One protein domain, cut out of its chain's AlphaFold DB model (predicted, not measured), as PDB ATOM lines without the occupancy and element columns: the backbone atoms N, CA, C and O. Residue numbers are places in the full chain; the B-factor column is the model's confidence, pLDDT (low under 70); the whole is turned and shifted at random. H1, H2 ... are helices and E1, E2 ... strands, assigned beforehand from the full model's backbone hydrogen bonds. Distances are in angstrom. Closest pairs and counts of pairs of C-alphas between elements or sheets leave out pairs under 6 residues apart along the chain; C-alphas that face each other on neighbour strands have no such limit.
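AT A GLANCE: This is residues 41 to 89 of the 723 residues of an uncharacterized protein of Hypoxylon sp. CI-4A (UniProt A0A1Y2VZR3). A small two-stranded hairpin, E1 and E2, makes one end of an open, drawn-out chain, and from it three short helices, H1, H2 and H3, follow like beads on a string, with no helix touching another. H1 lies between the hairpin and the other two helices, H2 sits out on a wide loop of the chain, and H3 makes the far end. The printed part has 49 residues, with two named strands and then three named helices in the order E1, E2, H1, H2, H3; the sheet has the order E1 - E2 and is antiparallel, and the class is mixed, helices and strands. The whole is extended, with a radius of gyration of the C-alphas of 15.7 A, and its C-alphas span 38 by 23 by 20 A.

HOW THE PARTS SIT: E1, residues 41 to 47, and E2, residues 53 to 57, are antiparallel neighbours and form a hairpin, with 151 degrees between their directions. The C-alphas of Thr 47 and Pro 53, which face each other, are 4.5 A apart. Across the pair, N 46 and O 54 are within hydrogen-bond range at 2.9 A, and so are N 56 and O 44 at 2.8 A. H1, residues 62 to 65, is apart from E1. H2, residues 71 to 75, is apart from H1 and from both strands. H3, residues 81 to 89, is apart from both strands, from H1 and from H2. Residues 61 to 66, 71 to 77 and 83 to 89 stand free. In H2 and H3 every O i to N i+4 pair is within hydrogen-bond range, while H1 is too short for such a pair and has its one O i to N i+3 pair within range.

IN THESE COORDINATES: E1 begins at C-alpha 41, at (46.080, -22.353, 7.272), and is 17.8 A long. E2 is 13.2 A long, from Pro 53 to Arg 57. H1 runs from Arg 62, with its C-alpha at (33.108, -31.086, 5.001), to Glu 65. H2 runs from Ala 71 to Ala 75. H3, the longest helix by residues, is 12.4 A long and ends at C-alpha 89, at (10.234, -26.552, 18.966).

THE WHOLE: The two C-alphas farthest apart are those of Gly 51 and Gly 88, at 40.6 A. The printed part has no cut, and its four links between named elements are tight. The mean pLDDT of the printed part is 75.7. It is under 70 at residues 61 to 75, 79, 81 and 89, a range that takes in H1 whole, with a mean of 60.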
ATOM      1  N   LYS A  41      46.810 -22.427   8.561       87.81
ATOM      2  CA  LYS A  41      46.080 -22.353   7.272       87.81
ATOM      3  C   LYS A  41      44.558 -22.158   7.418       87.81
ATOM      4  O   LYS A  41      43.883 -21.866   6.436       87.81
ATOM      5  N   ASP A  42      44.017 -22.350   8.619       90.56
ATOM      6  CA  ASP A  42      42.600 -22.229   8.961       90.56
ATOM      7  C   ASP A  42      42.211 -20.855   9.541       90.56
ATOM      8  O   ASP A  42      41.017 -20.605   9.713       90.56
ATOM      9  N   ILE A  43      43.168 -19.963   9.833       90.69
ATOM     10  CA  ILE A  43      42.909 -18.644  10.437       90.69
ATOM     11  C   ILE A  43      43.478 -17.529   9.555       90.69
ATOM     12  O   ILE A  43      44.671 -17.500   9.255       90.69
ATOM     13  N   TYR A  44      42.614 -16.585   9.190       95.25
ATOM     14  CA  TYR A  44      42.939 -15.445   8.340       95.25
ATOM     15  C   TYR A  44      42.382 -14.152   8.942       95.25
ATOM     16  O   TYR A  44      41.404 -14.172   9.694       95.25
ATOM     17  N   ILE A  45      43.024 -13.027   8.650       95.12
ATOM     18  CA  ILE A  45      42.579 -11.697   9.068       95.12
ATOM     19  C   ILE A  45      41.870 -11.051   7.879       95.12
ATOM     20  O   ILE A  45      42.442 -10.963   6.794       95.12
ATOM     21  N   THR A  46      40.637 -10.594   8.091       94.88
ATOM     22  CA  THR A  46      39.866  -9.793   7.131       94.88
ATOM     23  C   THR A  46      39.575  -8.415   7.691       94.88
ATOM     24  O   THR A  46      39.549  -8.208   8.905       94.88
ATOM     25  N   THR A  47      39.294  -7.457   6.817       92.25
ATOM     26  CA  THR A  47      38.686  -6.185   7.208       92.25
ATOM     27  C   THR A  47      37.167  -6.305   7.190       92.25
ATOM     28  O   THR A  47      36.557  -6.700   6.201       92.25
ATOM     29  N   THR A  48      36.517  -5.928   8.288       89.69
ATOM     30  CA  THR A  48      35.062  -5.718   8.298       89.69
ATOM     31  C   THR A  48      34.677  -4.567   7.361       89.69
ATOM     32  O   THR A  48      35.497  -3.700   7.069       89.69
ATOM     33  N   LYS A  49      33.388  -4.447   7.002       88.19
ATOM     34  CA  LYS A  49      32.838  -3.306   6.224       88.19
ATOM     35  C   LYS A  49      33.080  -1.906   6.832       88.19
ATOM     36  O   LYS A  49      32.678  -0.914   6.241       88.19
ATOM     37  N   LYS A  50      33.673  -1.820   8.029       89.44
ATOM     38  CA  LYS A  50      34.083  -0.582   8.713       89.44
ATOM     39  C   LYS A  50      35.614  -0.439   8.811       89.44
ATOM     40  O   LYS A  50      36.096   0.221   9.724       89.44
ATOM     41  N   GLY A  51      36.382  -1.156   7.988       88.44
ATOM     42  CA  GLY A  51      37.852  -1.165   8.000       88.44
ATOM     43  C   GLY A  51      38.507  -1.857   9.205       88.44
ATOM     44  O   GLY A  51      39.709  -2.096   9.190       88.44
ATOM     45  N   LYS A  52      37.753  -2.225  10.252       90.75
ATOM     46  CA  LYS A  52      38.321  -2.865  11.453       90.75
ATOM     47  C   LYS A  52      38.752  -4.309  11.161       90.75
ATOM     48  O   LYS A  52      37.931  -5.032  10.583       90.75
ATOM     49  N   PRO A  53      39.951  -4.748  11.589       88.88
ATOM     50  CA  PRO A  53      40.398  -6.126  11.416       88.88
ATOM     51  C   PRO A  53      39.542  -7.098  12.240       88.88
ATOM     52  O   PRO A  53      39.149  -6.807  13.371       88.88
ATOM     53  N   ALA A  54      39.266  -8.265  11.670       93.00
ATOM     54  CA  ALA A  54      38.535  -9.362  12.286       93.00
ATOM     55  C   ALA A  54      39.181 -10.702  11.915       93.00
ATOM     56  O   ALA A  54      39.704 -10.879  10.818       93.00
ATOM     57  N   PHE A  55      39.128 -11.667  12.832       94.06
ATOM     58  CA  PHE A  55      39.653 -13.009  12.590       94.06
ATOM     59  C   PHE A  55      38.586 -13.894  11.941       94.06
ATOM     60  O   PHE A  55      37.620 -14.307  12.589       94.06
ATOM     61  N   GLY A  56      38.786 -14.210  10.665       89.44
ATOM     62  CA  GLY A  56      38.082 -15.272   9.964       89.44
ATOM     63  C   GLY A  56      38.659 -16.645  10.319       89.44
ATOM     64  O   GLY A  56      39.861 -16.807  10.543       89.44
ATOM     65  N   ARG A  57      37.795 -17.666  10.349       90.81
ATOM     66  CA  ARG A  57      38.224 -19.070  10.312       90.81
ATOM     67  C   ARG A  57      37.696 -19.738   9.058       90.81
ATOM     68  O   ARG A  57      36.489 -19.716   8.807       90.81
ATOM     69  N   LYS A  58      38.595 -20.339   8.283       87.19
ATOM     70  CA  LYS A  58      38.265 -21.054   7.052       87.19
ATOM     71  C   LYS A  58      37.650 -22.389   7.456       87.19
ATOM     72  O   LYS A  58      38.351 -23.299   7.890       87.19
ATOM     73  N   LYS A  59      36.317 -22.483   7.400       84.25
ATOM     74  CA  LYS A  59      35.617 -23.740   7.694       84.25
ATOM     75  C   LYS A  59      36.087 -24.798   6.684       84.25
ATOM     76  O   LYS A  59      36.093 -24.495   5.490       84.25
ATOM     77  N   PRO A  60      36.472 -26.012   7.115       76.38
ATOM     78  CA  PRO A  60      36.767 -27.082   6.171       76.38
ATOM     79  C   PRO A  60      35.479 -27.436   5.419       76.38
ATOM     80  O   PRO A  60      34.414 -27.480   6.035       76.38
ATOM     81  N   ALA A  61      35.569 -27.693   4.111       65.88
ATOM     82  CA  ALA A  61      34.400 -27.883   3.238       65.88
ATOM     83  C   ALA A  61      33.393 -28.921   3.782       65.88
ATOM     84  O   ALA A  61      32.191 -28.669   3.794       65.88
ATOM     85  N   ARG A  62      33.902 -30.011   4.374       66.69
ATOM     86  CA  ARG A  62      33.108 -31.086   5.001       66.69
ATOM     87  C   ARG A  62      32.161 -30.623   6.118       66.69
ATOM     88  O   ARG A  62      31.124 -31.230   6.339       66.69
ATOM     89  N   LEU A  63      32.458 -29.512   6.798       59.53
ATOM     90  CA  LEU A  63      31.582 -28.978   7.850       59.53
ATOM     91  C   LEU A  63      30.353 -28.220   7.309       59.53
ATOM     92  O   LEU A  63      29.460 -27.906   8.095       59.53
ATOM     93  N   LEU A  64      30.289 -27.902   6.008       55.38
ATOM     94  CA  LEU A  64      29.039 -27.454   5.373       55.38
ATOM     95  C   LEU A  64      28.128 -28.645   5.039       55.38
ATOM     96  O   LEU A  64      26.919 -28.548   5.255       55.38
ATOM     97  N   GLU A  65      28.716 -29.756   4.588       58.66
ATOM     98  CA  GLU A  65      28.023 -31.022   4.308       58.66
ATOM     99  C   GLU A  65      27.349 -31.550   5.590       58.66
ATOM    100  O   GLU A  65      26.133 -31.745   5.619       58.66
ATOM    101  N   ASP A  66      28.094 -31.624   6.703       52.00
ATOM    102  CA  ASP A  66      27.576 -32.048   8.020       52.00
ATOM    103  C   ASP A  66      26.471 -31.133   8.593       52.00
ATOM    104  O   ASP A  66      25.660 -31.566   9.416       52.00
ATOM    105  N   MET A  67      26.406 -29.862   8.172       59.47
ATOM    106  CA  MET A  67      25.327 -28.940   8.566       59.47
ATOM    107  C   MET A  67      24.060 -29.071   7.702       59.47
ATOM    108  O   MET A  67      23.099 -28.328   7.919       59.47
ATOM    109  N   GLY A  68      24.015 -30.029   6.772       47.28
ATOM    110  CA  GLY A  68      22.818 -30.355   5.993       47.28
ATOM    111  C   GLY A  68      22.473 -29.325   4.917       47.28
ATOM    112  O   GLY A  68      21.317 -29.246   4.502       47.28
ATOM    113  N   PHE A  69      23.453 -28.538   4.466       52.28
ATOM    114  CA  PHE A  69      23.331 -27.697   3.273       52.28
ATOM    115  C   PHE A  69      23.694 -28.503   2.024       52.28
ATOM    116  O   PHE A  69      24.650 -28.191   1.318       52.28
ATOM    117  N   ASP A  70      22.917 -29.552   1.758       60.59
ATOM    118  CA  ASP A  70      22.966 -30.231   0.468       60.59
ATOM    119  C   ASP A  70      22.349 -29.307  -0.597       60.59
ATOM    120  O   ASP A  70      21.174 -28.926  -0.517       60.59
ATOM    121  N   ALA A  71      23.156 -28.923  -1.588       62.72
ATOM    122  CA  ALA A  71      22.728 -28.072  -2.694       62.72
ATOM    123  C   ALA A  71      21.571 -28.707  -3.489       62.72
ATOM    124  O   ALA A  71      20.701 -27.994  -3.995       62.72
ATOM    125  N   ILE A  72      21.508 -30.044  -3.531       68.94
ATOM    126  CA  ILE A  72      20.437 -30.800  -4.188       68.94
ATOM    127  C   ILE A  72      19.120 -30.635  -3.411       68.94
ATOM    128  O   ILE A  72      18.072 -30.394  -4.011       68.94
ATOM    129  N   ALA A  73      19.156 -30.667  -2.075       61.53
ATOM    130  CA  ALA A  73      17.964 -30.479  -1.245       61.53
ATOM    131  C   ALA A  73      17.374 -29.059  -1.366       61.53
ATOM    132  O   ALA A  73      16.150 -28.904  -1.375       61.53
ATOM    133  N   GLN A  74      18.222 -28.033  -1.521       64.81
ATOM    134  CA  GLN A  74      17.762 -26.667  -1.804       64.81
ATOM    135  C   GLN A  74      17.153 -26.533  -3.207       64.81
ATOM    136  O   GLN A  74      16.100 -25.910  -3.342       64.81
ATOM    137  N   ALA A  75      17.754 -27.154  -4.227       69.50
ATOM    138  CA  ALA A  75      17.203 -27.175  -5.585       69.50
ATOM    139  C   ALA A  75      15.833 -27.884  -5.661       69.50
ATOM    140  O   ALA A  75      14.972 -27.485  -6.443       69.50
ATOM    141  N   LEU A  76      15.604 -28.886  -4.806       77.50
ATOM    142  CA  LEU A  76      14.325 -29.595  -4.665       77.50
ATOM    143  C   LEU A  76      13.320 -28.901  -3.722       77.50
ATOM    144  O   LEU A  76      12.236 -29.431  -3.479       77.50
ATOM    145  N   GLY A  77      13.651 -27.725  -3.175       77.00
ATOM    146  CA  GLY A  77      12.758 -26.945  -2.309       77.00
ATOM    147  C   GLY A  77      12.476 -27.572  -0.937       77.00
ATOM    148  O   GLY A  77      11.502 -27.195  -0.280       77.00
ATOM    149  N   LEU A  78      13.300 -28.524  -0.489       74.06
ATOM    150  CA  LEU A  78      13.125 -29.193   0.798       74.06
ATOM    151  C   LEU A  78      13.588 -28.281   1.946       74.06
ATOM    152  O   LEU A  78      14.661 -27.678   1.905       74.06
ATOM    153  N   ALA A  79      12.761 -28.169   2.989       63.66
ATOM    154  CA  ALA A  79      13.051 -27.311   4.136       63.66
ATOM    155  C   ALA A  79      14.303 -27.790   4.892       63.66
ATOM    156  O   ALA A  79      14.469 -28.985   5.139       63.66
ATOM    157  N   SER A  80      15.162 -26.850   5.303       74.56
ATOM    158  CA  SER A  80      16.405 -27.191   6.000       74.56
ATOM    159  C   SER A  80      16.128 -27.930   7.315       74.56
ATOM    160  O   SER A  80      15.138 -27.664   8.003       74.56
ATOM    161  N   ARG A  81      17.042 -28.818   7.729       68.44
ATOM    162  CA  ARG A  81      16.943 -29.530   9.019       68.44
ATOM    163  C   ARG A  81      16.770 -28.572  10.206       68.44
ATOM    164  O   ARG A  81      16.026 -28.872  11.138       68.44
ATOM    165  N   ILE A  82      17.397 -27.395  10.141       71.25
ATOM    166  CA  ILE A  82      17.284 -26.330  11.147       71.25
ATOM    167  C   ILE A  82      15.861 -25.754  11.198       71.25
ATOM    168  O   ILE A  82      15.364 -25.447  12.282       71.25
ATOM    169  N   ASP A  83      15.179 -25.627  10.059       71.06
ATOM    170  CA  ASP A  83      13.788 -25.168  10.020       71.06
ATOM    171  C   ASP A  83      12.815 -26.249  10.507       71.06
ATOM    172  O   ASP A  83      11.879 -25.925  11.238       71.06
ATOM    173  N   ILE A  84      13.084 -27.529  10.222       72.50
ATOM    174  CA  ILE A  84      12.318 -28.665  10.766       72.50
ATOM    175  C   ILE A  84      12.447 -28.731  12.301       72.50
ATOM    176  O   ILE A  84      11.440 -28.846  13.003       72.50
ATOM    177  N   GLU A  85      13.656 -28.589  12.855       71.81
ATOM    178  CA  GLU A  85      13.865 -28.556  14.314       71.81
ATOM    179  C   GLU A  85      13.225 -27.317  14.970       71.81
ATOM    180  O   GLU A  85      12.621 -27.417  16.045       71.81
ATOM    181  N   ARG A  86      13.283 -26.155  14.305       74.81
ATOM    182  CA  ARG A  86      12.647 -24.904  14.754       74.81
ATOM    183  C   ARG A  86      11.117 -24.994  14.748       74.81
ATOM    184  O   ARG A  86      10.475 -24.509  15.683       74.81
ATOM    185  N   GLU A  87      10.532 -25.634  13.741       74.31
ATOM    186  CA  GLU A  87       9.096 -25.933  13.657       74.31
ATOM    187  C   GLU A  87       8.681 -26.944  14.745       74.31
ATOM    188  O   GLU A  87       7.691 -26.739  15.456       74.31
ATOM    189  N   GLY A  88       9.501 -27.975  14.981       71.81
ATOM    190  CA  GLY A  88       9.319 -28.937  16.073       71.81
ATOM    191  C   GLY A  88       9.340 -28.293  17.468       71.81
ATOM    192  O   GLY A  88       8.510 -28.631  18.319       71.81
ATOM    193  N   GLN A  89      10.226 -27.322  17.713       66.19
ATOM    194  CA  GLN A  89      10.234 -26.552  18.966       66.19
ATOM    195  C   GLN A  89       8.992 -25.665  19.129       66.19
ATOM    196  O   GLN A  89       8.483 -25.544  20.246       66.19
TER     197      GLN A  89